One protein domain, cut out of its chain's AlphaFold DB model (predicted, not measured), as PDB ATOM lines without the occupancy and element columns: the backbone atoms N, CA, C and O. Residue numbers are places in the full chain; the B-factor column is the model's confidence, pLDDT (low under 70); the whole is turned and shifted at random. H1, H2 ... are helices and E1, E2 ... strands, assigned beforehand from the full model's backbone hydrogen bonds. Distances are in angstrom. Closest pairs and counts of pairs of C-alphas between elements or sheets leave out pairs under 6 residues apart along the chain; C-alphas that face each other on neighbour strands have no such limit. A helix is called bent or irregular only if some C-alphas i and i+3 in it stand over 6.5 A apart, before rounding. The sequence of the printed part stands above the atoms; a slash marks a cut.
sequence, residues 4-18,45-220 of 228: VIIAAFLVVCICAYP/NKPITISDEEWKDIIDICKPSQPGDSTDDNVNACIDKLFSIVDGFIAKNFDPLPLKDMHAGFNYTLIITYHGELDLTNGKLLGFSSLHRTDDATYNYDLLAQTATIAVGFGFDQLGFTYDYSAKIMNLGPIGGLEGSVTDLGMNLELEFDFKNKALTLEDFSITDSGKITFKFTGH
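AT A GLANCE: This is residues 4 to 18 and 45 to 220 of the 228 residues of an uncharacterized protein of Tribolium castaneum (UniProt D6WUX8). A long, twisted antiparallel sheet makes a rod, with the bent hairpin of E5 and E6 running through both halves. H3 packs along E3 and E5 in one half, H1 and H2 each meet H3, and the hairpin of E1 and E2 lengthens the sheet at the other end, away from H2. The printed part has 191 residues, with three named helices followed by eight named strands; the class is mixed, helices and strands. The sheet is branched, E5 and E6 having three or more neighbours each. The whole is loose, with a radius of gyration of the C-alphas of 21.4 A and spans of 72 by 29 by 27 A.

HOW THE PARTS SIT: H1, residues 4 to 15, touches H3, residues 71 to 93, with residues 4 to 8 alone; the closest C-alphas are those of Ala 8 and Val 86, 5.8 A apart, and the lines are about perpendicular at 73 degrees. H2, residues 52 to 61, only just touches H3, with 3 pairs of C-alphas within 8 A, the closest being Ile 61 and Cys 78 at 6.5 A. H3 lies over E3, residues 131 to 133, and E5, residues 147 to 169, at a height over the sheet of 8.3 A, and runs along the strands. H1 stands at the sheet's level; H2 is not on the sheet. E1, residues 102 to 109, and E2, residues 113 to 126, form a hairpin, with N 104 and O 118 at 2.9 A. E2, E3 and E4, residues 138 to 142, lie on one side of E5, with N 119 to O 166 at 2.9 A, N 155 to O 132 at 2.8 A and N 140 to O 149 at 3.0 A. E6, residues 175 to 194, lies on the other side, with N 161 and O 180 at 2.8 A. E7, residues 199 to 209, and E8, residues 212 to 217, lie on the other side of E6 from E5, with N 190 to O 204 at 2.8 A and N 181 to O 214 at 2.9 A. E4 E5 E6 E7 form a meander, each strand the antiparallel neighbour of the one before. Every O i to N i+4 pair is within hydrogen-bond range in H1 and H2, and 18 of 19 in H3.

IN THESE COORDINATES: H1 begins at C-alpha 4, (228.779, 219.451, 189.834). H3 measures 33.3 A, E2 37.8 A, E5 56.0 A, E6 51.6 A and E7 29.5 A. E5 bends by 67 degrees at residue 164 and E6 by 66 degrees at residue 184. E8 ends at C-alpha 217, (222.662, 198.382, 160.091).

THE WHOLE: The two farthest C-alphas, those of Pro 67 and Ile 111, are 76.0 A apart. Residues 19 to 44 are not printed, and C-alphas 18 and 45 are 19.1 A apart across this cut. Of the links that are printed whole, none is long. The mean pLDDT of the printed part is 70.3; residues 4 to 18 and 45 to 75 are among the 70 residues under 70.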
ATOM      1  N   VAL A   4     229.989 220.087 190.414       28.83
ATOM      2  CA  VAL A   4     228.779 219.451 189.834       28.83
ATOM      3  C   VAL A   4     229.100 218.940 188.424       28.83
ATOM      4  O   VAL A   4     228.718 217.842 188.041       28.83
ATOM      5  N   ILE A   5     229.956 219.688 187.720       32.66
ATOM      6  CA  ILE A   5     230.611 219.259 186.484       32.66
ATOM      7  C   ILE A   5     231.511 218.043 186.712       32.66
ATOM      8  O   ILE A   5     231.630 217.268 185.786       32.66
ATOM      9  N   ILE A   6     232.116 217.844 187.895       32.84
ATOM     10  CA  ILE A   6     232.995 216.698 188.213       32.84
ATOM     11  C   ILE A   6     232.199 215.423 188.524       32.84
ATOM     12  O   ILE A   6     232.605 214.356 188.082       32.84
ATOM     13  N   ALA A   7     231.051 215.522 189.202       33.53
ATOM     14  CA  ALA A   7     230.122 214.397 189.355       33.53
ATOM     15  C   ALA A   7     229.487 214.012 188.005       33.53
ATOM     16  O   ALA A   7     229.491 212.841 187.639       33.53
ATOM     17  N   ALA A   8     229.076 215.004 187.202       35.88
ATOM     18  CA  ALA A   8     228.691 214.784 185.809       35.88
ATOM     19  C   ALA A   8     229.855 214.208 184.982       35.88
ATOM     20  O   ALA A   8     229.642 213.296 184.199       35.88
ATOM     21  N   PHE A   9     231.095 214.675 185.188       35.31
ATOM     22  CA  PHE A   9     232.295 214.150 184.525       35.31
ATOM     23  C   PHE A   9     232.599 212.719 184.935       35.31
ATOM     24  O   PHE A   9     233.137 211.996 184.119       35.31
ATOM     25  N   LEU A  10     232.289 212.296 186.162       36.03
ATOM     26  CA  LEU A  10     232.431 210.900 186.565       36.03
ATOM     27  C   LEU A  10     231.459 210.032 185.767       36.03
ATOM     28  O   LEU A  10     231.909 209.070 185.161       36.03
ATOM     29  N   VAL A  11     230.187 210.427 185.645       35.94
ATOM     30  CA  VAL A  11     229.203 209.723 184.796       35.94
ATOM     31  C   VAL A  11     229.613 209.774 183.310       35.94
ATOM     32  O   VAL A  11     229.595 208.751 182.634       35.94
ATOM     33  N   VAL A  12     230.103 210.918 182.805       35.12
ATOM     34  CA  VAL A  12     230.645 211.064 181.434       35.12
ATOM     35  C   VAL A  12     231.888 210.192 181.232       35.12
ATOM     36  O   VAL A  12     232.013 209.546 180.201       35.12
ATOM     37  N   CYS A  13     232.819 210.140 182.187       29.81
ATOM     38  CA  CYS A  13     234.034 209.328 182.111       29.81
ATOM     39  C   CYS A  13     233.727 207.834 182.216       29.81
ATOM     40  O   CYS A  13     234.463 207.049 181.632       29.81
ATOM     41  N   ILE A  14     232.653 207.451 182.908       35.62
ATOM     42  CA  ILE A  14     232.149 206.074 182.980       35.62
ATOM     43  C   ILE A  14     231.538 205.657 181.636       35.62
ATOM     44  O   ILE A  14     231.810 204.557 181.162       35.62
ATOM     45  N   CYS A  15     230.788 206.545 180.976       31.14
ATOM     46  CA  CYS A  15     230.149 206.263 179.685       31.14
ATOM     47  C   CYS A  15     231.068 206.486 178.466       31.14
ATOM     48  O   CYS A  15     230.813 205.931 177.399       31.14
ATOM     49  N   ALA A  16     232.152 207.256 178.611       26.91
ATOM     50  CA  ALA A  16     233.130 207.548 177.556       26.91
ATOM     51  C   ALA A  16     234.361 206.622 177.559       26.91
ATOM     52  O   ALA A  16     235.241 206.803 176.712       26.91
ATOM     53  N   TYR A  17     234.485 205.671 178.497       29.47
ATOM     54  CA  TYR A  17     235.673 204.817 178.578       29.47
ATOM     55  C   TYR A  17     235.531 203.546 177.722       29.47
ATOM     56  O   TYR A  17     234.692 202.694 178.016       29.47
ATOM     57  N   PRO A  18     236.375 203.348 176.694       28.44
ATOM     58  CA  PRO A  18     236.465 202.074 176.005       28.44
ATOM     59  C   PRO A  18     237.230 201.089 176.892       28.44
ATOM     60  O   PRO A  18     238.408 201.295 177.187       28.44
ATOM     61  N   ASN A  45     240.141 205.202 193.034       47.03
ATOM     62  CA  ASN A  45     240.109 205.341 194.507       47.03
ATOM     63  C   ASN A  45     240.741 206.662 195.016       47.03
ATOM     64  O   ASN A  45     241.293 206.713 196.117       47.03
ATOM     65  N   LYS A  46     240.784 207.719 194.199       50.56
ATOM     66  CA  LYS A  46     241.361 209.006 194.576       50.56
ATOM     67  C   LYS A  46     240.237 209.931 195.036       50.56
ATOM     68  O   LYS A  46     239.425 210.320 194.196       50.56
ATOM     69  N   PRO A  47     240.226 210.328 196.318       53.81
ATOM     70  CA  PRO A  47     239.209 211.220 196.842       53.81
ATOM     71  C   PRO A  47     239.187 212.537 196.072       53.81
ATOM     72  O   PRO A  47     240.234 213.141 195.802       53.81
ATOM     73  N   ILE A  48     237.989 213.000 195.739       55.66
ATOM     74  CA  ILE A  48     237.783 214.307 195.126       55.66
ATOM     75  C   ILE A  48     237.584 215.312 196.257       55.66
ATOM     76  O   ILE A  48     236.611 215.242 197.002       55.66
ATOM     77  N   THR A  49     238.509 216.262 196.399       56.06
ATOM     78  CA  THR A  49     238.402 217.310 197.423       56.06
ATOM     79  C   THR A  49     237.388 218.370 196.999       56.06
ATOM     80  O   THR A  49     237.534 218.983 195.936       56.06
ATOM     81  N   ILE A  50     236.386 218.647 197.835       54.19
ATOM     82  CA  ILE A  50     235.357 219.675 197.591       54.19
ATOM     83  C   ILE A  50     235.787 221.001 198.244       54.19
ATOM     84  O   ILE A  50     236.397 221.003 199.309       54.19
ATOM     85  N   SER A  51     235.558 222.140 197.571       60.19
ATOM     86  CA  SER A  51     235.872 223.457 198.150       60.19
ATOM     87  C   SER A  51     234.715 223.930 199.028       60.19
ATOM     88  O   SER A  51     233.577 223.512 198.821       60.19
ATOM     89  N   ASP A  52     234.982 224.826 199.975       65.19
ATOM     90  CA  ASP A  52     233.963 225.292 200.928       65.19
ATOM     91  C   ASP A  52     232.783 226.015 200.254       65.19
ATOM     92  O   ASP A  52     231.646 225.921 200.712       65.19
ATOM     93  N   GLU A  53     233.032 226.699 199.135       63.62
ATOM     94  CA  GLU A  53     231.998 227.364 198.335       63.62
ATOM     95  C   GLU A  53     231.085 226.343 197.642       63.62
ATOM     96  O   GLU A  53     229.864 226.444 197.709       63.62
ATOM     97  N   GLU A  54     231.669 225.306 197.040       53.53
ATOM     98  CA  GLU A  54     230.916 224.248 196.355       53.53
ATOM     99  C   GLU A  54     230.119 223.382 197.330       53.53
ATOM    100  O   GLU A  54     229.028 222.923 197.005       53.53
ATOM    101  N   TRP A  55     230.646 223.194 198.538       56.97
ATOM    102  CA  TRP A  55     229.952 222.505 199.616       56.97
ATOM    103  C   TRP A  55     228.684 223.250 200.053       56.97
ATOM    104  O   TRP A  55     227.635 222.645 200.274       56.97
ATOM    105  N   LYS A  56     228.758 224.582 200.119       59.72
ATOM    106  CA  LYS A  56     227.621 225.435 200.472       59.72
ATOM    107  C   LYS A  56     226.520 225.400 199.410       59.72
ATOM    108  O   LYS A  56     225.351 225.348 199.782       59.72
ATOM    109  N   ASP A  57     226.886 225.389 198.128       58.69
ATOM    110  CA  ASP A  57     225.932 225.266 197.018       58.69
ATOM    111  C   ASP A  57     225.159 223.936 197.091       58.69
ATOM    112  O   ASP A  57     223.938 223.921 196.953       58.69
ATOM    113  N   ILE A  58     225.852 222.820 197.358       56.50
ATOM    114  CA  ILE A  58     225.230 221.489 197.488       56.50
ATOM    115  C   ILE A  58     224.242 221.462 198.658       56.50
ATOM    116  O   ILE A  58     223.107 221.019 198.500       56.50
ATOM    117  N   ILE A  59     224.643 221.989 199.820       60.12
ATOM    118  CA  ILE A  59     223.761 222.074 200.989       60.12
ATOM    119  C   ILE A  59     222.518 222.916 200.681       60.12
ATOM    120  O   ILE A  59     221.432 222.572 201.133       60.12
ATOM    121  N   ASP A  60     222.659 224.007 199.925       59.66
ATOM    122  CA  ASP A  60     221.539 224.882 199.568       59.66
ATOM    123  C   ASP A  60     220.541 224.202 198.618       59.66
ATOM    124  O   ASP A  60     219.332 224.297 198.832       59.66
ATOM    125  N   ILE A  61     221.041 223.449 197.630       58.22
ATOM    126  CA  ILE A  61     220.228 222.647 196.696       58.22
ATOM    127  C   ILE A  61     219.408 221.590 197.449       58.22
ATOM    128  O   ILE A  61     218.236 221.363 197.132       58.22
ATOM    129  N   CYS A  62     220.019 220.986 198.466       60.72
ATOM    130  CA  CYS A  62     219.469 219.869 199.230       60.72
ATOM    131  C   CYS A  62     218.711 220.292 200.494       60.72
ATOM    132  O   CYS A  62     218.427 219.460 201.356       60.72
ATOM    133  N   LYS A  63     218.355 221.577 200.621       59.25
ATOM    134  CA  LYS A  63     217.482 222.033 201.706       59.25
ATOM    135  C   LYS A  63     216.096 221.382 201.601       59.25
ATOM    136  O   LYS A  63     215.545 221.331 200.495       59.25
ATOM    137  N   PRO A  64     215.518 220.947 202.737       54.50
ATOM    138  CA  PRO A  64     214.198 220.338 202.764       54.50
ATOM    139  C   PRO A  64     213.149 221.299 202.210       54.50
ATOM    140  O   PRO A  64     213.186 222.506 202.471       54.50
ATOM    141  N   SER A  65     212.222 220.750 201.428       52.72
ATOM    142  CA  SER A  65     211.229 221.534 200.695       52.72
ATOM    143  C   SER A  65     210.190 222.145 201.638       52.72
ATOM    144  O   SER A  65     209.746 223.266 201.383       52.72
ATOM    145  N   GLN A  66     209.844 221.461 202.739       56.12
ATOM    146  CA  GLN A  66     208.972 221.936 203.820       56.12
ATOM    147  C   GLN A  66     209.400 221.373 205.197       56.12
ATOM    148  O   GLN A  66     209.998 220.297 205.277       56.12
ATOM    149  N   PRO A  67     209.085 222.058 206.316       52.41
ATOM    150  CA  PRO A  67     209.270 221.495 207.650       52.41
ATOM    151  C   PRO A  67     208.236 220.385 207.909       52.41
ATOM    152  O   PRO A  67     207.061 220.679 208.121       52.41
ATOM    153  N   GLY A  68     208.677 219.123 207.906       56.19
ATOM    154  CA  GLY A  68     207.837 217.949 208.189       56.19
ATOM    155  C   GLY A  68     208.020 216.762 207.238       56.19
ATOM    156  O   GLY A  68     207.533 215.682 207.562       56.19
ATOM    157  N   ASP A  69     208.728 216.939 206.117       57.94
ATOM    158  CA  ASP A  69     209.046 215.849 205.184       57.94
ATOM    159  C   ASP A  69     209.967 214.809 205.836       57.94
ATOM    160  O   ASP A  69     210.834 215.152 206.653       57.94
ATOM    161  N   SER A  70     209.792 213.535 205.467       60.41
ATOM    162  CA  SER A  70     210.675 212.465 205.933       60.41
ATOM    163  C   SER A  70     212.113 212.701 205.450       60.41
ATOM    164  O   SER A  70     212.369 213.444 204.498       60.41
ATOM    165  N   THR A  71     213.096 212.112 206.134       63.44
ATOM    166  CA  THR A  71     214.501 212.229 205.719       63.44
ATOM    167  C   THR A  71     214.705 211.690 204.300       63.44
ATOM    168  O   THR A  71     215.412 212.324 203.521       63.44
ATOM    169  N   ASP A  72     214.009 210.612 203.939       62.31
ATOM    170  CA  ASP A  72     214.118 209.963 202.631       62.31
ATOM    171  C   ASP A  72     213.510 210.823 201.511       62.31
ATOM    172  O   ASP A  72     214.147 211.026 200.478       62.31
ATOM    173  N   ASP A  73     212.347 211.448 201.741       65.25
ATOM    174  CA  ASP A  73     211.723 212.361 200.766       65.25
ATOM    175  C   ASP A  73     212.628 213.560 200.446       65.25
ATOM    176  O   ASP A  73     212.737 214.003 199.298       65.25
ATOM    177  N   ASN A  74     213.326 214.075 201.461       69.38
ATOM    178  CA  ASN A  74     214.261 215.185 201.300       69.38
ATOM    179  C   ASN A  74     215.528 214.776 200.536       69.38
ATOM    180  O   ASN A  74     216.032 215.556 199.723       69.38
ATOM    181  N   VAL A  75     216.035 213.565 200.780       68.81
ATOM    182  CA  VAL A  75     217.198 213.014 200.072       68.81
ATOM    183  C   VAL A  75     216.846 212.760 198.609       68.81
ATOM    184  O   VAL A  75     217.563 213.230 197.727       68.81
ATOM    185  N   ASN A  76     215.708 212.126 198.336       73.94
ATOM    186  CA  ASN A  76     215.196 211.921 196.983       73.94
ATOM    187  C   ASN A  76     215.056 213.243 196.219       73.94
ATOM    188  O   ASN A  76     215.627 213.400 195.141       73.94
ATOM    189  N   ALA A  77     214.391 214.240 196.809       70.19
ATOM    190  CA  ALA A  77     214.216 215.547 196.178       70.19
ATOM    191  C   ALA A  77     215.549 216.283 195.930       70.19
ATOM    192  O   ALA A  77     215.682 217.023 194.954       70.19
ATOM    193  N   CYS A  78     216.537 216.107 196.810       68.94
ATOM    194  CA  CYS A  78     217.898 216.613 196.620       68.94
ATOM    195  C   CYS A  78     218.578 215.945 195.415       68.94
ATOM    196  O   CYS A  78     219.117 216.647 194.556       68.94
ATOM    197  N   ILE A  79     218.515 214.614 195.317       73.12
ATOM    198  CA  ILE A  79     219.110 213.860 194.208       73.12
ATOM    199  C   ILE A  79     218.439 214.206 192.878       73.12
ATOM    200  O   ILE A  79     219.141 214.513 191.915       73.12
ATOM    201  N   ASP A  80     217.110 214.277 192.836       75.81
ATOM    202  CA  ASP A  80     216.366 214.610 191.617       75.81
ATOM    203  C   ASP A  80     216.737 216.022 191.103       75.81
ATOM    204  O   ASP A  80     216.923 216.240 189.902       75.81
ATOM    205  N   LYS A  81     216.948 216.991 192.009       68.38
ATOM    206  CA  LYS A  81     217.462 218.328 191.649       68.38
ATOM    207  C   LYS A  81     218.894 218.281 191.119       68.38
ATOM    208  O   LYS A  81     219.208 218.997 190.166       68.38
ATOM    209  N   LEU A  82     219.770 217.481 191.731       68.19
ATOM    210  CA  LEU A  82     221.148 217.321 191.265       68.19
ATOM    211  C   LEU A  82     221.182 216.708 189.863       68.19
ATOM    212  O   LEU A  82     221.893 217.233 189.006       68.19
ATOM    213  N   PHE A  83     220.380 215.673 189.611       74.69
ATOM    214  CA  PHE A  83     220.262 215.049 188.292       74.69
ATOM    215  C   PHE A  83     219.761 216.046 187.251       74.69
ATOM    216  O   PHE A  83     220.431 216.231 186.243       74.69
ATOM    217  N   SER A  84     218.722 216.829 187.548       72.12
ATOM    218  CA  SER A  84     218.227 217.860 186.623       72.12
ATOM    219  C   SER A  84     219.290 218.907 186.237       72.12
ATOM    220  O   SER A  84     219.365 219.350 185.085       72.12
ATOM    221  N   ILE A  85     220.156 219.306 187.178       64.12
ATOM    222  CA  ILE A  85     221.278 220.214 186.886       64.12
ATOM    223  C   ILE A  85     222.320 219.520 186.001       64.12
ATOM    224  O   ILE A  85     222.847 220.137 185.069       64.12
ATOM    225  N   VAL A  86     222.627 218.257 186.304       67.81
ATOM    226  CA  VAL A  86     223.565 217.428 185.541       67.81
ATOM    227  C   VAL A  86     223.059 217.225 184.113       67.81
ATOM    228  O   VAL A  86     223.819 217.497 183.186       67.81
ATOM    229  N   ASP A  87     221.785 216.896 183.915       71.56
ATOM    230  CA  ASP A  87     221.153 216.775 182.599       71.56
ATOM    231  C   ASP A  87     221.254 218.065 181.803       71.56
ATOM    232  O   ASP A  87     221.733 218.070 180.670       71.56
ATOM    233  N   GLY A  88     220.877 219.196 182.408       66.69
ATOM    234  CA  GLY A  88     220.955 220.496 181.746       66.69
ATOM    235  C   GLY A  88     222.382 220.880 181.342       66.69
ATOM    236  O   GLY A  88     222.579 221.622 180.374       66.69
ATOM    237  N   PHE A  89     223.388 220.388 182.068       62.00
ATOM    238  CA  PHE A  89     224.794 220.567 181.727       62.00
ATOM    239  C   PHE A  89     225.251 219.597 180.632       62.00
ATOM    240  O   PHE A  89     225.893 220.032 179.673       62.00
ATOM    241  N   ILE A  90     224.903 218.315 180.742       66.19
ATOM    242  CA  ILE A  90     225.219 217.280 179.757       66.19
ATOM    243  C   ILE A  90     224.595 217.631 178.405       66.19
ATOM    244  O   ILE A  90     225.320 217.712 177.418       66.19
ATOM    245  N   ALA A  91     223.305 217.966 178.372       71.62
ATOM    246  CA  ALA A  91     222.573 218.330 177.157       71.62
ATOM    247  C   ALA A  91     223.246 219.461 176.367       71.62
ATOM    248  O   ALA A  91     223.173 219.515 175.145       71.62
ATOM    249  N   LYS A  92     223.907 220.396 177.063       69.62
ATOM    250  CA  LYS A  92     224.559 221.555 176.436       69.62
ATOM    251  C   LYS A  92     225.977 221.281 175.956       69.62
ATOM    252  O   LYS A  92     226.446 221.992 175.072       69.62
ATOM    253  N   ASN A  93     226.683 220.338 176.580       66.38
ATOM    254  CA  ASN A  93     228.134 220.208 176.422       66.38
ATOM    255  C   ASN A  93     228.582 218.834 175.907       66.38
ATOM    256  O   ASN A  93     229.680 218.729 175.368       66.38
ATOM    257  N   PHE A  94     227.768 217.796 176.094       69.31
ATOM    258  CA  PHE A  94     228.152 216.395 175.928       69.31
ATOM    259  C   PHE A  94     227.055 215.542 175.275       69.31
ATOM    260  O   PHE A  94     227.151 214.326 175.321       69.31
ATOM    261  N   ASP A  95     226.024 216.133 174.672       75.69
ATOM    262  CA  ASP A  95     225.006 215.394 173.917       75.69
ATOM    263  C   ASP A  95     224.857 216.030 172.517       75.69
ATOM    264  O   ASP A  95     224.335 217.143 172.406       75.69
ATOM    265  N   PRO A  96     225.377 215.407 171.438       82.50
ATOM    266  CA  PRO A  96     225.996 214.080 171.400       82.50
ATOM    267  C   PRO A  96     227.408 214.023 172.009       82.50
ATOM    268  O   PRO A  96     228.237 214.907 171.776       82.50
ATOM    269  N   LEU A  97     227.713 212.923 172.706       78.81
ATOM    270  CA  LEU A  97     229.047 212.609 173.228       78.81
ATOM    271  C   LEU A  97     229.839 211.837 172.159       78.81
ATOM    272  O   LEU A  97     229.399 210.758 171.755       78.81
ATOM    273  N   PRO A  98     230.997 212.328 171.684       79.25
ATOM    274  CA  PRO A  98     231.821 211.571 170.748       79.25
ATOM    275  C   PRO A  98     232.359 210.298 171.411       79.25
ATOM    276  O   PRO A  98     232.933 210.343 172.500       79.25
ATOM    277  N   LEU A  99     232.198 209.168 170.729       78.12
ATOM    278  CA  LEU A  99     232.736 207.876 171.134       78.12
ATOM    279  C   LEU A  99     234.032 207.584 170.378       78.12
ATOM    280  O   LEU A  99     234.247 208.049 169.259       78.12
ATOM    281  N   LYS A 100     234.906 206.794 171.001       80.19
ATOM    282  CA  LYS A 100     236.165 206.382 170.382       80.19
ATOM    283  C   LYS A 100     235.900 205.420 169.225       80.19
ATOM    284  O   LYS A 100     235.021 204.558 169.317       80.19
ATOM    285  N   ASP A 101     236.722 205.529 168.190       78.69
ATOM    286  CA  ASP A 101     236.797 204.532 167.131       78.69
ATOM    287  C   ASP A 101     237.194 203.162 167.706       78.69
ATOM    288  O   ASP A 101     238.041 203.057 168.606       78.69
ATOM    289  N   MET A 102     236.571 202.110 167.184       76.44
ATOM    290  CA  MET A 102     236.799 200.728 167.593       76.44
ATOM    291  C   MET A 102     237.171 199.882 166.382       76.44
ATOM    292  O   MET A 102     236.652 200.077 165.286       76.44
ATOM    293  N   HIS A 103     238.061 198.923 166.602       78.06
ATOM    294  CA  HIS A 103     238.460 197.944 165.605       78.06
ATOM    295  C   HIS A 103     238.403 196.559 166.242       78.06
ATOM    296  O   HIS A 103     238.968 196.351 167.319       78.06
ATOM    297  N   ALA A 104     237.725 195.629 165.581       73.69
ATOM    298  CA  ALA A 104     237.652 194.235 165.987       73.69
ATOM    299  C   ALA A 104     238.000 193.335 164.800       73.69
ATOM    300  O   ALA A 104     237.296 193.326 163.793       73.69
ATOM    301  N   GLY A 105     239.075 192.563 164.930       70.88
ATOM    302  CA  GLY A 105     239.408 191.485 164.003       70.88
ATOM    303  C   GLY A 105     238.878 190.152 164.524       70.88
ATOM    304  O   GLY A 105     238.932 189.901 165.726       70.88
ATOM    305  N   PHE A 106     238.387 189.286 163.641       72.69
ATOM    306  CA  PHE A 106     237.994 187.919 163.973       72.69
ATOM    307  C   PHE A 106     238.514 186.937 162.922       72.69
ATOM    308  O   PHE A 106     238.609 187.249 161.736       72.69
ATOM    309  N   ASN A 107     238.856 185.728 163.365       73.44
ATOM    310  CA  ASN A 107     239.348 184.661 162.500       73.44
ATOM    311  C   ASN A 107     238.439 183.450 162.649       73.44
ATOM    312  O   ASN A 107     238.280 182.939 163.755       73.44
ATOM    313  N   TYR A 108     237.896 182.954 161.543       67.75
ATOM    314  CA  TYR A 108     237.053 181.763 161.557       67.75
ATOM    315  C   TYR A 108     237.613 180.705 160.611       67.75
ATOM    316  O   TYR A 108     237.863 180.978 159.438       67.75
ATOM    317  N   THR A 109     237.843 179.491 161.115       69.94
ATOM    318  CA  THR A 109     238.419 178.391 160.327       69.94
ATOM    319  C   THR A 109     237.395 177.277 160.153       69.94
ATOM    320  O   THR A 109     236.970 176.670 161.132       69.94
ATOM    321  N   LEU A 110     237.040 176.990 158.896       64.25
ATOM    322  CA  LEU A 110     236.245 175.817 158.508       64.25
ATOM    323  C   LEU A 110     237.130 174.804 157.770       64.25
ATOM    324  O   LEU A 110     237.584 173.823 158.346       64.25
ATOM    325  N   ILE A 111     237.397 175.079 156.490       73.56
ATOM    326  CA  ILE A 111     238.350 174.357 155.625       73.56
ATOM    327  C   ILE A 111     239.515 175.287 155.245       73.56
ATOM    328  O   ILE A 111     240.656 174.852 155.111       73.56
ATOM    329  N   ILE A 112     239.221 176.583 155.115       69.75
ATOM    330  CA  ILE A 112     240.160 177.690 154.928       69.75
ATOM    331  C   ILE A 112     239.919 178.672 156.088       69.75
ATOM    332  O   ILE A 112     238.798 178.756 156.602       69.75
ATOM    333  N   THR A 113     240.963 179.375 156.532       75.44
ATOM    334  CA  THR A 113     240.852 180.447 157.532       75.44
ATOM    335  C   THR A 113     240.369 181.729 156.860       75.44
ATOM    336  O   THR A 113     241.024 182.247 155.958       75.44
ATOM    337  N   TYR A 114     239.224 182.234 157.309       70.31
ATOM    338  CA  TYR A 114     238.674 183.521 156.912       70.31
ATOM    339  C   TYR A 114     239.087 184.582 157.924       70.31
ATOM    340  O   TYR A 114     238.901 184.405 159.129       70.31
ATOM    341  N   HIS A 115     239.617 185.687 157.408       77.88
ATOM    342  CA  HIS A 115     239.944 186.875 158.182       77.88
ATOM    343  C   HIS A 115     238.828 187.900 158.009       77.88
ATOM    344  O   HIS A 115     238.533 188.315 156.882       77.88
ATOM    345  N   GLY A 116     238.200 188.258 159.123       74.44
ATOM    346  CA  GLY A 116     237.173 189.279 159.219       74.44
ATOM    347  C   GLY A 116     237.646 190.469 160.046       74.44
ATOM    348  O   GLY A 116     238.379 190.310 161.018       74.44
ATOM    349  N   GLU A 117     237.215 191.662 159.670       77.31
ATOM    350  CA  GLU A 117     237.496 192.917 160.361       77.31
ATOM    351  C   GLU A 117     236.214 193.749 160.440       77.31
ATOM    352  O   GLU A 117     235.435 193.809 159.486       77.31
ATOM    353  N   LEU A 118     235.999 194.401 161.578       78.81
ATOM    354  CA  LEU A 118     234.943 195.375 161.806       78.81
ATOM    355  C   LEU A 118     235.572 196.665 162.329       78.81
ATOM    356  O   LEU A 118     236.086 196.713 163.446       78.81
ATOM    357  N   ASP A 119     235.488 197.709 161.516       81.44
ATOM    358  CA  ASP A 119     235.862 199.072 161.869       81.44
ATOM    359  C   ASP A 119     234.596 199.851 162.240       81.44
ATOM    360  O   ASP A 119     233.635 199.862 161.470       81.44
ATOM    361  N   LEU A 120     234.598 200.522 163.391       81.12
ATOM    362  CA  LEU A 120     233.562 201.456 163.824       81.12
ATOM    363  C   LEU A 120     234.211 202.826 164.029       81.12
ATOM    364  O   LEU A 120     235.068 202.979 164.898       81.12
ATOM    365  N   THR A 121     233.807 203.823 163.246       87.94
ATOM    366  CA  THR A 121     234.377 205.179 163.281       87.94
ATOM    367  C   THR A 121     233.307 206.252 163.467       87.94
ATOM    368  O   THR A 121     232.118 205.995 163.270       87.94
ATOM    369  N   ASN A 122     233.720 207.455 163.875       91.38
ATOM    370  CA  ASN A 122     232.830 208.615 164.060       91.38
ATOM    371  C   ASN A 122     231.671 208.352 165.034       91.38
ATOM    372  O   ASN A 122     230.557 208.859 164.859       91.38
ATOM    373  N   GLY A 123     231.948 207.559 166.067       83.38
ATOM    374  CA  GLY A 123     230.967 207.167 167.061       83.38
ATOM    375  C   GLY A 123     230.367 208.360 167.802       83.38
ATOM    376  O   GLY A 123     231.067 209.312 168.151       83.38
ATOM    377  N   LYS A 124     229.065 208.304 168.079       87.00
ATOM    378  CA  LYS A 124     228.352 209.288 168.904       87.00
ATOM    379  C   LYS A 124     227.381 208.573 169.824       87.00
ATOM    380  O   LYS A 124     226.666 207.691 169.362       87.00
ATOM    381  N   LEU A 125     227.331 208.982 171.084       83.94
ATOM    382  CA  LEU A 125     226.303 208.610 172.049       83.94
ATOM    383  C   LEU A 125     225.309 209.770 172.172       83.94
ATOM    384  O   LEU A 125     225.705 210.933 172.216       83.94
ATOM    385  N   LEU A 126     224.030 209.434 172.197       86.56
ATOM    386  CA  LEU A 126     222.875 210.323 172.198       86.56
ATOM    387  C   LEU A 126     221.996 210.003 173.404       86.56
ATOM    388  O   LEU A 126     221.923 208.845 173.820       86.56
ATOM    389  N   GLY A 127     221.273 210.999 173.915       83.69
ATOM    390  CA  GLY A 127     220.304 210.786 174.999       83.69
ATOM    391  C   GLY A 127     220.961 210.613 176.366       83.69
ATOM    392  O   GLY A 127     220.319 210.213 177.334       83.69
ATOM    393  N   PHE A 128     222.240 210.967 176.462       77.62
ATOM    394  CA  PHE A 128     222.995 210.960 177.709       77.62
ATOM    395  C   PHE A 128     222.480 212.018 178.707       77.62
ATOM    396  O   PHE A 128     222.780 211.959 179.894       77.62
ATOM    397  N   SER A 129     221.666 212.965 178.233       77.12
ATOM    398  CA  SER A 129     220.946 213.967 179.029       77.12
ATOM    399  C   SER A 129     219.572 213.522 179.563       77.12
ATOM    400  O   SER A 129     218.779 214.367 179.970       77.12
ATOM    401  N   SER A 130     219.265 212.220 179.520       82.94
ATOM    402  CA  SER A 130     218.015 211.638 180.047       82.94
ATOM    403  C   SER A 130     218.206 210.920 181.388       82.94
ATOM    404  O   SER A 130     217.545 209.914 181.660       82.94
ATOM    405  N   LEU A 131     219.157 211.392 182.201       83.56
ATOM    406  CA  LEU A 131     219.498 210.771 183.474       83.56
ATOM    407  C   LEU A 131     218.315 210.886 184.435       83.56
ATOM    408  O   LEU A 131     217.798 211.968 184.694       83.56
ATOM    409  N   HIS A 132     217.913 209.775 185.031       84.75
ATOM    410  CA  HIS A 132     216.886 209.795 186.060       84.75
ATOM    411  C   HIS A 132     217.167 208.755 187.132       84.75
ATOM    412  O   HIS A 132     217.947 207.821 186.952       84.75
ATOM    413  N   ARG A 133     216.526 208.937 188.280       87.75
ATOM    414  CA  ARG A 133     216.567 207.993 189.389       87.75
ATOM    415  C   ARG A 133     215.584 206.847 189.132       87.75
ATOM    416  O   ARG A 133     214.449 207.107 188.742       87.75
ATOM    417  N   THR A 134     216.007 205.604 189.353       87.44
ATOM    418  CA  THR A 134     215.162 204.406 189.164       87.44
ATOM    419  C   THR A 134     214.482 203.956 190.452       87.44
ATOM    420  O   THR A 134     213.384 203.416 190.392       87.44
ATOM    421  N   ASP A 135     215.106 204.218 191.604       86.12
ATOM    422  CA  ASP A 135     214.666 203.758 192.927       86.12
ATOM    423  C   ASP A 135     214.912 204.823 194.004       86.12
ATOM    424  O   ASP A 135     215.586 205.825 193.767       86.12
ATOM    425  N   ASP A 136     214.384 204.640 195.212       85.31
ATOM    426  CA  ASP A 136     214.639 205.566 196.321       85.31
ATOM    427  C   ASP A 136     216.114 205.602 196.724       85.31
ATOM    428  O   ASP A 136     216.782 204.577 196.875       85.31
ATOM    429  N   ALA A 137     216.629 206.819 196.879       79.00
ATOM    430  CA  ALA A 137     217.970 207.052 197.365       79.00
ATOM    431  C   ALA A 137     218.021 206.753 198.865       79.00
ATOM    432  O   ALA A 137     217.177 207.193 199.645       79.00
ATOM    433  N   THR A 138     219.054 206.031 199.274       79.94
ATOM    434  CA  THR A 138     219.321 205.744 200.681       79.94
ATOM    435  C   THR A 138     220.400 206.680 201.197       79.94
ATOM    436  O   THR A 138     221.373 206.978 200.500       79.94
ATOM    437  N   TYR A 139     220.220 207.151 202.429       75.75
ATOM    438  CA  TYR A 139     221.174 208.003 203.124       75.75
ATOM    439  C   TYR A 139     221.495 207.401 204.484       75.75
ATOM    440  O   TYR A 139     220.602 207.157 205.295       75.75
ATOM    441  N   ASN A 140     222.780 207.200 204.750       73.44
ATOM    442  CA  ASN A 140     223.252 206.758 206.051       73.44
ATOM    443  C   ASN A 140     224.351 207.693 206.552       73.44
ATOM    444  O   ASN A 140     225.242 208.058 205.790       73.44
ATOM    445  N   TYR A 141     224.303 208.067 207.829       72.38
ATOM    446  CA  TYR A 141     225.310 208.927 208.447       72.38
ATOM    447  C   TYR A 141     225.959 208.234 209.640       72.38
ATOM    448  O   TYR A 141     225.290 207.914 210.625       72.38
ATOM    449  N   ASP A 142     227.276 208.054 209.573       73.88
ATOM    450  CA  ASP A 142     228.077 207.571 210.688       73.88
ATOM    451  C   ASP A 142     228.623 208.762 211.489       73.88
ATOM    452  O   ASP A 142     229.548 209.471 211.081       73.88
ATOM    453  N   LEU A 143     228.051 208.964 212.677       73.19
ATOM    454  CA  LEU A 143     228.449 210.014 213.617       73.19
ATOM    455  C   LEU A 143     229.891 209.864 214.129       73.19
ATOM    456  O   LEU A 143     230.530 210.869 214.447       73.19
ATOM    457  N   LEU A 144     230.394 208.633 214.267       78.62
ATOM    458  CA  LEU A 144     231.723 208.354 214.816       78.62
ATOM    459  C   LEU A 144     232.804 208.556 213.755       78.62
ATOM    460  O   LEU A 144     233.837 209.166 214.043       78.62
ATOM    461  N   ALA A 145     232.555 208.067 212.541       78.06
ATOM    462  CA  ALA A 145     233.455 208.250 211.407       78.06
ATOM    463  C   ALA A 145     233.346 209.654 210.784       78.06
ATOM    464  O   ALA A 145     234.289 210.101 210.133       78.06
ATOM    465  N   GLN A 146     232.246 210.375 211.038       74.31
ATOM    466  CA  GLN A 146     231.874 211.615 210.349       74.31
ATOM    467  C   GLN A 146     231.813 211.416 208.831       74.31
ATOM    468  O   GLN A 146     232.331 212.240 208.072       74.31
ATOM    469  N   THR A 147     231.177 210.325 208.405       72.81
ATOM    470  CA  THR A 147     230.968 209.982 206.996       72.81
ATOM    471  C   THR A 147     229.477 209.873 206.683       72.81
ATOM    472  O   THR A 147     228.681 209.484 207.537       72.81
ATOM    473  N   ALA A 148     229.078 210.251 205.468       70.06
ATOM    474  CA  ALA A 148     227.745 209.973 204.938       70.06
ATOM    475  C   ALA A 148     227.858 209.117 203.689       70.06
ATOM    476  O   ALA A 148     228.618 209.458 202.787       70.06
ATOM    477  N   THR A 149     227.038 208.082 203.605       75.06
ATOM    478  CA  THR A 149     226.921 207.237 202.423       75.06
ATOM    479  C   THR A 149     225.588 207.513 201.749       75.06
ATOM    480  O   THR A 149     224.546 207.549 202.409       75.06
ATOM    481  N   ILE A 150     225.631 207.725 200.437       75.38
ATOM    482  CA  ILE A 150     224.458 207.871 199.579       75.38
ATOM    483  C   ILE A 150     224.493 206.745 198.562       75.38
ATOM    484  O   ILE A 150     225.454 206.667 197.800       75.38
ATOM    485  N   ALA A 151     223.444 205.928 198.509       82.38
ATOM    486  CA  ALA A 151     223.274 204.955 197.436       82.38
ATOM    487  C   ALA A 151     221.989 205.237 196.662       82.38
ATOM    488  O   ALA A 151     220.931 205.426 197.264       82.38
ATOM    489  N   VAL A 152     222.079 205.276 195.335       83.50
ATOM    490  CA  VAL A 152     220.951 205.584 194.454       83.50
ATOM    491  C   VAL A 152     220.982 204.727 193.192       83.50
ATOM    492  O   VAL A 152     222.025 204.582 192.550       83.50
ATOM    493  N   GLY A 153     219.818 204.179 192.839       87.94
ATOM    494  CA  GLY A 153     219.572 203.572 191.535       87.94
ATOM    495  C   GLY A 153     219.287 204.649 190.492       87.94
ATOM    496  O   GLY A 153     218.519 205.580 190.746       87.94
ATOM    497  N   PHE A 154     219.911 204.561 189.326       85.38
ATOM    498  CA  PHE A 154     219.749 205.527 188.252       85.38
ATOM    499  C   PHE A 154     219.829 204.874 186.871       85.38
ATOM    500  O   PHE A 154     220.391 203.794 186.698       85.38
ATOM    501  N   GLY A 155     219.273 205.549 185.874       85.81
ATOM    502  CA  GLY A 155     219.170 205.055 184.512       85.81
ATOM    503  C   GLY A 155     219.061 206.184 183.500       85.81
ATOM    504  O   GLY A 155     219.174 207.364 183.835       85.81
ATOM    505  N   PHE A 156     218.849 205.791 182.248       84.12
ATOM    506  CA  PHE A 156     218.561 206.695 181.139       84.12
ATOM    507  C   PHE A 156     217.286 206.230 180.447       84.12
ATOM    508  O   PHE A 156     217.089 205.024 180.288       84.12
ATOM    509  N   ASP A 157     216.444 207.165 180.005       83.94
ATOM    510  CA  ASP A 157     215.203 206.818 179.295       83.94
ATOM    511  C   ASP A 157     215.521 206.040 178.015       83.94
ATOM    512  O   ASP A 157     214.959 204.980 177.727       83.94
ATOM    513  N   GLN A 158     216.467 206.575 177.246       85.31
ATOM    514  CA  GLN A 158     216.972 205.947 176.043       85.31
ATOM    515  C   GLN A 158     218.367 206.480 175.732       85.31
ATOM    516  O   GLN A 158     218.560 207.680 175.533       85.31
ATOM    517  N   LEU A 159     219.325 205.568 175.591       83.38
ATOM    518  CA  LEU A 159     220.624 205.874 175.010       83.38
ATOM    519  C   LEU A 159     220.620 205.463 173.545       83.38
ATOM    520  O   LEU A 159     220.349 204.314 173.212       83.38
ATOM    521  N   GLY A 160     220.932 206.397 172.658       85.81
ATOM    522  CA  GLY A 160     221.218 206.099 171.259       85.81
ATOM    523  C   GLY A 160     222.720 206.053 171.034       85.81
ATOM    524  O   GLY A 160     223.454 206.820 171.645       85.81
ATOM    525  N   PHE A 161     223.199 205.216 170.128       85.38
ATOM    526  CA  PHE A 161     224.549 205.355 169.601       85.38
ATOM    527  C   PHE A 161     224.559 205.195 168.091       85.38
ATOM    528  O   PHE A 161     223.806 204.410 167.521       85.38
ATOM    529  N   THR A 162     225.418 205.961 167.434       89.44
ATOM    530  CA  THR A 162     225.601 205.904 165.985       89.44
ATOM    531  C   THR A 162     227.070 205.741 165.662       89.44
ATOM    532  O   THR A 162     227.892 206.412 166.283       89.44
ATOM    533  N   TYR A 163     227.385 204.917 164.672       86.56
ATOM    534  CA  TYR A 163     228.726 204.732 164.130       86.56
ATOM    535  C   TYR A 163     228.673 204.645 162.608       86.56
ATOM    536  O   TYR A 163     227.707 204.133 162.046       86.56
ATOM    537  N   ASP A 164     229.751 205.055 161.950       90.25
ATOM    538  CA  ASP A 164     230.052 204.595 160.599       90.25
ATOM    539  C   ASP A 164     230.772 203.247 160.723       90.25
ATOM    540  O   ASP A 164     231.801 203.161 161.397       90.25
ATOM    541  N   TYR A 165     230.244 202.190 160.103       84.31
ATOM    542  CA  TYR A 165     230.855 200.862 160.138       84.31
ATOM    543  C   TYR A 165     231.456 200.469 158.786       84.31
ATOM    544  O   TYR A 165     230.934 200.799 157.719       84.31
ATOM    545  N   SER A 166     232.532 199.692 158.843       85.62
ATOM    546  CA  SER A 166     233.127 198.989 157.710       85.62
ATOM    547  C   SER A 166     233.397 197.553 158.138       85.62
ATOM    548  O   SER A 166     234.285 197.305 158.953       85.62
ATOM    549  N   ALA A 167     232.630 196.612 157.595       81.62
ATOM    550  CA  ALA A 167     232.845 195.188 157.814       81.62
ATOM    551  C   ALA A 167     233.556 194.608 156.589       81.62
ATOM    552  O   ALA A 167     233.089 194.784 155.467       81.62
ATOM    553  N   LYS A 168     234.674 193.914 156.788       79.94
ATOM    554  CA  LYS A 168     235.461 193.294 155.719       79.94
ATOM    555  C   LYS A 168     235.676 191.830 156.043       79.94
ATOM    556  O   LYS A 168     236.088 191.500 157.144       79.94
ATOM    557  N   ILE A 169     235.460 190.955 155.073       76.19
ATOM    558  CA  ILE A 169     235.920 189.569 155.093       76.19
ATOM    559  C   ILE A 169     236.790 189.401 153.854       76.19
ATOM    560  O   ILE A 169     236.339 189.665 152.741       76.19
ATOM    561  N   MET A 170     238.053 189.006 154.026       77.88
ATOM    562  CA  MET A 170     239.003 188.885 152.907       77.88
ATOM    563  C   MET A 170     239.116 190.178 152.066       77.88
ATOM    564  O   MET A 170     239.167 190.127 150.838       77.88
ATOM    565  N   ASN A 171     239.145 191.345 152.726       76.38
ATOM    566  CA  ASN A 171     239.151 192.693 152.123       76.38
ATOM    567  C   ASN A 171     237.895 193.088 151.324       76.38
ATOM    568  O   ASN A 171     237.887 194.147 150.694       76.38
ATOM    569  N   LEU A 172     236.830 192.289 151.363       74.69
ATOM    570  CA  LEU A 172     235.549 192.600 150.736       74.69
ATOM    571  C   LEU A 172     234.478 192.757 151.804       74.69
ATOM    572  O   LEU A 172     234.354 191.922 152.696       74.69
ATOM    573  N   GLY A 173     233.663 193.799 151.705       72.81
ATOM    574  CA  GLY A 173     232.475 193.877 152.534       72.81
ATOM    575  C   GLY A 173     231.823 195.252 152.571       72.81
ATOM    576  O   GLY A 173     232.291 196.191 151.919       72.81
ATOM    577  N   PRO A 174     230.669 195.336 153.245       80.62
ATOM    578  CA  PRO A 174     229.836 196.520 153.233       80.62
ATOM    579  C   PRO A 174     230.412 197.633 154.110       80.62
ATOM    580  O   PRO A 174     231.043 197.405 155.143       80.62
ATOM    581  N   ILE A 175     230.112 198.858 153.696       87.44
ATOM    582  CA  ILE A 175     230.320 200.074 154.474       87.44
ATOM    583  C   ILE A 175     228.948 200.723 154.636       87.44
ATOM    584  O   ILE A 175     228.155 200.757 153.687       87.44
ATOM    585  N   GLY A 176     228.656 201.239 155.823       87.56
ATOM    586  CA  GLY A 176     227.385 201.901 156.077       87.56
ATOM    587  C   GLY A 176     227.290 202.501 157.469       87.56
ATOM    588  O   GLY A 176     228.296 202.688 158.143       87.56
ATOM    589  N   GLY A 177     226.068 202.816 157.894       86.94
ATOM    590  CA  GLY A 177     225.798 203.343 159.230       86.94
ATOM    591  C   GLY A 177     225.280 202.259 160.170       86.94
ATOM    592  O   GLY A 177     224.448 201.439 159.777       86.94
ATOM    593  N   LEU A 178     225.747 202.275 161.409       82.81
ATOM    594  CA  LEU A 178     225.223 201.508 162.529       82.81
ATOM    595  C   LEU A 178     224.460 202.464 163.444       82.81
ATOM    596  O   LEU A 178     225.038 203.407 163.977       82.81
ATOM    597  N   GLU A 179     223.177 202.204 163.642       85.75
ATOM    598  CA  GLU A 179     222.350 202.849 164.659       85.75
ATOM    599  C   GLU A 179     222.060 201.814 165.743       85.75
ATOM    600  O   GLU A 179     221.649 200.695 165.440       85.75
ATOM    601  N   GLY A 180     222.254 202.165 167.005       79.88
ATOM    602  CA  GLY A 180     221.855 201.333 168.122       79.88
ATOM    603  C   GLY A 180     221.122 202.125 169.187       79.88
ATOM    604  O   GLY A 180     221.246 203.347 169.284       79.88
ATOM    605  N   SER A 181     220.315 201.421 169.968       81.50
ATOM    606  CA  SER A 181     219.546 201.999 171.062       81.50
ATOM    607  C   SER A 181     219.529 201.061 172.255       81.50
ATOM    608  O   SER A 181     219.300 199.863 172.087       81.50
ATOM    609  N   VAL A 182     219.714 201.622 173.442       79.75
ATOM    610  CA  VAL A 182     219.547 200.956 174.731       79.75
ATOM    611  C   VAL A 182     218.388 201.624 175.458       79.75
ATOM    612  O   VAL A 182     218.389 202.843 175.620       79.75
ATOM    613  N   THR A 183     217.408 200.838 175.885       82.44
ATOM    614  CA  THR A 183     216.299 201.289 176.740       82.44
ATOM    615  C   THR A 183     216.284 200.473 178.020       82.44
ATOM    616  O   THR A 183     216.768 199.344 178.016       82.44
ATOM    617  N   ASP A 184     215.679 200.996 179.083       80.69
ATOM    618  CA  ASP A 184     215.548 200.296 180.369       80.69
ATOM    619  C   ASP A 184     216.913 199.959 181.025       80.69
ATOM    620  O   ASP A 184     217.056 198.923 181.671       80.69
ATOM    621  N   LEU A 185     217.943 200.796 180.831       75.56
ATOM    622  CA  LEU A 185     219.249 200.600 181.475       75.56
ATOM    623  C   LEU A 185     219.163 200.987 182.958       75.56
ATOM    624  O   LEU A 185     218.889 202.145 183.274       75.56
ATOM    625  N   GLY A 186     219.461 200.040 183.847       76.56
ATOM    626  CA  GLY A 186     219.511 200.239 185.294       76.56
ATOM    627  C   GLY A 186     220.940 200.185 185.825       76.56
ATOM    628  O   GLY A 186     221.722 199.291 185.487       76.56
ATOM    629  N   MET A 187     221.298 201.137 186.679       80.31
ATOM    630  CA  MET A 187     222.602 201.221 187.330       80.31
ATOM    631  C   MET A 187     222.445 201.630 188.789       80.31
ATOM    632  O   MET A 187     221.467 202.263 189.163       80.31
ATOM    633  N   ASN A 188     223.447 201.321 189.603       79.38
ATOM    634  CA  ASN A 188     223.559 201.777 190.979       79.38
ATOM    635  C   ASN A 188     224.830 202.599 191.162       79.38
ATOM    636  O   ASN A 188     225.890 202.273 190.619       79.38
ATOM    637  N   LEU A 189     224.709 203.648 191.970       78.69
ATOM    638  CA  LEU A 189     225.795 204.512 192.405       78.69
ATOM    639  C   LEU A 189     225.829 204.556 193.928       78.69
ATOM    640  O   LEU A 189     224.815 204.878 194.542       78.69
ATOM    641  N   GLU A 190     226.995 204.321 194.522       77.12
ATOM    642  CA  GLU A 190     227.240 204.512 195.951       77.12
ATOM    643  C   GLU A 190     228.400 205.490 196.163       77.12
ATOM    644  O   GLU A 190     229.510 205.294 195.662       77.12
ATOM    645  N   LEU A 191     228.132 206.569 196.894       71.38
ATOM    646  CA  LEU A 191     229.072 207.644 197.188       71.38
ATOM    647  C   LEU A 191     229.270 207.771 198.694       71.38
ATOM    648  O   LEU A 191     228.294 207.817 199.441       71.38
ATOM    649  N   GLU A 192     230.515 207.941 199.124       73.38
ATOM    650  CA  GLU A 192     230.860 208.294 200.499       73.38
ATOM    651  C   GLU A 192     231.389 209.730 200.575       73.38
ATOM    652  O   GLU A 192     232.292 210.140 199.841       73.38
ATOM    653  N   PHE A 193     230.833 210.498 201.504       65.62
ATOM    654  CA  PHE A 193     231.283 211.829 201.876       65.62
ATOM    655  C   PHE A 193     231.977 211.769 203.231       65.62
ATOM    656  O   PHE A 193     231.327 211.574 204.255       65.62
ATOM    657  N   ASP A 194     233.279 212.023 203.248       70.06
ATOM    658  CA  ASP A 194     234.061 212.218 204.464       70.06
ATOM    659  C   ASP A 194     234.098 213.711 204.811       70.06
ATOM    660  O   ASP A 194     234.768 214.525 204.158       70.06
ATOM    661  N   PHE A 195     233.376 214.084 205.868       66.25
ATOM    662  CA  PHE A 195     233.242 215.475 206.301       66.25
ATOM    663  C   PHE A 195     234.498 215.985 207.011       66.25
ATOM    664  O   PHE A 195     234.762 217.189 207.010       66.25
ATOM    665  N   LYS A 196     235.296 215.085 207.595       72.69
ATOM    666  CA  LYS A 196     236.535 215.431 208.291       72.69
ATOM    667  C   LYS A 196     237.620 215.829 207.296       72.69
ATOM    668  O   LYS A 196     238.320 216.820 207.510       72.69
ATOM    669  N   ASN A 197     237.738 215.076 206.207       74.56
ATOM    670  CA  ASN A 197     238.733 215.299 205.162       74.56
ATOM    671  C   ASN A 197     238.188 216.098 203.964       74.56
ATOM    672  O   ASN A 197     238.957 216.426 203.058       74.56
ATOM    673  N   LYS A 198     236.890 216.445 203.964       64.44
ATOM    674  CA  LYS A 198     236.183 217.122 202.856       64.44
ATOM    675  C   LYS A 198     236.381 216.383 201.529       64.44
ATOM    676  O   LYS A 198     236.692 216.980 200.490       64.44
ATOM    677  N   ALA A 199     236.257 215.067 201.606       61.75
ATOM    678  CA  ALA A 199     236.537 214.138 200.533       61.75
ATOM    679  C   ALA A 199     235.245 213.467 200.069       61.75
ATOM    680  O   ALA A 199     234.399 213.113 200.882       61.75
ATOM    681  N   LEU A 200     235.116 213.305 198.755       59.53
ATOM    682  CA  LEU A 200     234.090 212.486 198.126       59.53
ATOM    683  C   LEU A 200     234.756 211.287 197.457       59.53
ATOM    684  O   LEU A 200     235.684 211.468 196.656       59.53
ATOM    685  N   THR A 201     234.256 210.101 197.765       67.69
ATOM    686  CA  THR A 201     234.717 208.830 197.214       67.69
ATOM    687  C   THR A 201     233.554 208.122 196.529       67.69
ATOM    688  O   THR A 201     232.413 208.185 196.982       67.69
ATOM    689  N   LEU A 202     233.848 207.484 195.399       70.44
ATOM    690  CA  LEU A 202     232.948 206.534 194.762       70.44
ATOM    691  C   LEU A 202     233.212 205.161 195.382       70.44
ATOM    692  O   LEU A 202     234.286 204.603 195.162       70.44
ATOM    693  N   GLU A 203     232.254 204.645 196.144       73.88
ATOM    694  CA  GLU A 203     232.377 203.352 196.827       73.88
ATOM    695  C   GLU A 203     231.954 202.199 195.918       73.88
ATOM    696  O   GLU A 203     232.664 201.195 195.797       73.88
ATOM    697  N   ASP A 204     230.829 202.358 195.219       75.25
ATOM    698  CA  ASP A 204     230.349 201.358 194.274       75.25
ATOM    699  C   ASP A 204     229.718 201.988 193.035       75.25
ATOM    700  O   ASP A 204     229.068 203.034 193.069       75.25
ATOM    701  N   PHE A 205     229.932 201.309 191.915       75.00
ATOM    702  CA  PHE A 205     229.223 201.553 190.674       75.00
ATOM    703  C   PHE A 205     228.969 200.208 190.006       75.00
ATOM    704  O   PHE A 205     229.908 199.448 189.739       75.00
ATOM    705  N   SER A 206     227.707 199.920 189.718       69.00
ATOM    706  CA  SER A 206     227.310 198.666 189.090       69.00
ATOM    707  C   SER A 206     226.171 198.874 188.101       69.00
ATOM    708  O   SER A 206     225.329 199.748 188.266       69.00
ATOM    709  N   ILE A 207     226.159 198.060 187.048       72.25
ATOM    710  CA  ILE A 207     225.025 197.956 186.128       72.25
ATOM    711  C   ILE A 207     224.125 196.859 186.691       72.25
ATOM    712  O   ILE A 207     224.567 195.715 186.827       72.25
ATOM    713  N   THR A 208     222.902 197.217 187.062       76.38
ATOM    714  CA  THR A 208     221.921 196.299 187.656       76.38
ATOM    715  C   THR A 208     221.062 195.629 186.592       76.38
ATOM    716  O   THR A 208     220.753 194.447 186.724       76.38
ATOM    717  N   ASP A 209     220.748 196.352 185.519       75.69
ATOM    718  CA  ASP A 209     220.039 195.847 184.348       75.69
ATOM    719  C   ASP A 209     220.672 196.438 183.085       75.69
ATOM    720  O   ASP A 209     220.828 197.651 182.972       75.69
ATOM    721  N   SER A 210     221.056 195.589 182.129       68.50
ATOM    722  CA  SER A 210     221.597 196.031 180.838       68.50
ATOM    723  C   SER A 210     220.534 196.623 179.910       68.50
ATOM    724  O   SER A 210     220.878 197.185 178.869       68.50
ATOM    725  N   GLY A 211     219.258 196.455 180.255       74.56
ATOM    726  CA  GLY A 211     218.134 196.890 179.455       74.56
ATOM    727  C   GLY A 211     217.999 196.109 178.149       74.56
ATOM    728  O   GLY A 211     218.526 195.003 177.978       74.56
ATOM    729  N   LYS A 212     217.273 196.699 177.197       76.31
ATOM    730  CA  LYS A 212     217.082 196.161 175.846       76.31
ATOM    731  C   LYS A 212     217.971 196.894 174.863       76.31
ATOM    732  O   LYS A 212     217.885 198.112 174.740       76.31
ATOM    733  N   ILE A 213     218.761 196.138 174.107       76.38
ATOM    734  CA  ILE A 213     219.684 196.686 173.116       76.38
ATOM    735  C   ILE A 213     219.200 196.297 171.723       76.38
ATOM    736  O   ILE A 213     219.010 195.122 171.422       76.38
ATOM    737  N   THR A 214     218.994 197.294 170.868       73.50
ATOM    738  CA  THR A 214     218.606 197.113 169.465       73.50
ATOM    739  C   THR A 214     219.677 197.702 168.565       73.50
ATOM    740  O   THR A 214     220.219 198.761 168.867       73.50
ATOM    741  N   PHE A 215     219.952 197.034 167.446       75.81
ATOM    742  CA  PHE A 215     220.881 197.503 166.423       75.81
ATOM    743  C   PHE A 215     220.199 197.510 165.059       75.81
ATOM    744  O   PHE A 215     219.426 196.613 164.724       75.81
ATOM    745  N   LYS A 216     220.536 198.503 164.247       80.00
ATOM    746  CA  LYS A 216     220.102 198.648 162.867       80.00
ATOM    747  C   LYS A 216     221.306 199.025 162.018       80.00
ATOM    748  O   LYS A 216     221.892 200.094 162.169       80.00
ATOM    749  N   PHE A 217     221.643 198.135 161.097       79.75
ATOM    750  CA  PHE A 217     222.662 198.382 160.091       79.75
ATOM    751  C   PHE A 217     222.000 198.968 158.846       79.75
ATOM    752  O   PHE A 217     220.945 198.518 158.399       79.75
ATOM    753  N   THR A 218     222.628 199.990 158.292       80.56
ATOM    754  CA  THR A 218     222.236 200.654 157.050       80.56
ATOM    755  C   THR A 218     223.377 200.544 156.041       80.56
ATOM    756  O   THR A 218     224.494 200.180 156.397       80.56
ATOM    757  N   GLY A 219     223.115 200.840 154.771       70.75
ATOM    758  CA  GLY A 219     224.119 200.759 153.709       70.75
ATOM    759  C   GLY A 219     223.835 199.651 152.701       70.75
ATOM    760  O   GLY A 219     222.911 198.850 152.850       70.75
ATOM    761  N   HIS A 220     224.607 199.657 151.621       61.62
ATOM    762  CA  HIS A 220     224.432 198.717 150.524       61.62
ATOM    763  C   HIS A 220     225.174 197.422 150.845       61.62
ATOM    764  O   HIS A 220     226.399 197.416 150.968       61.62
TER     765      HIS A 220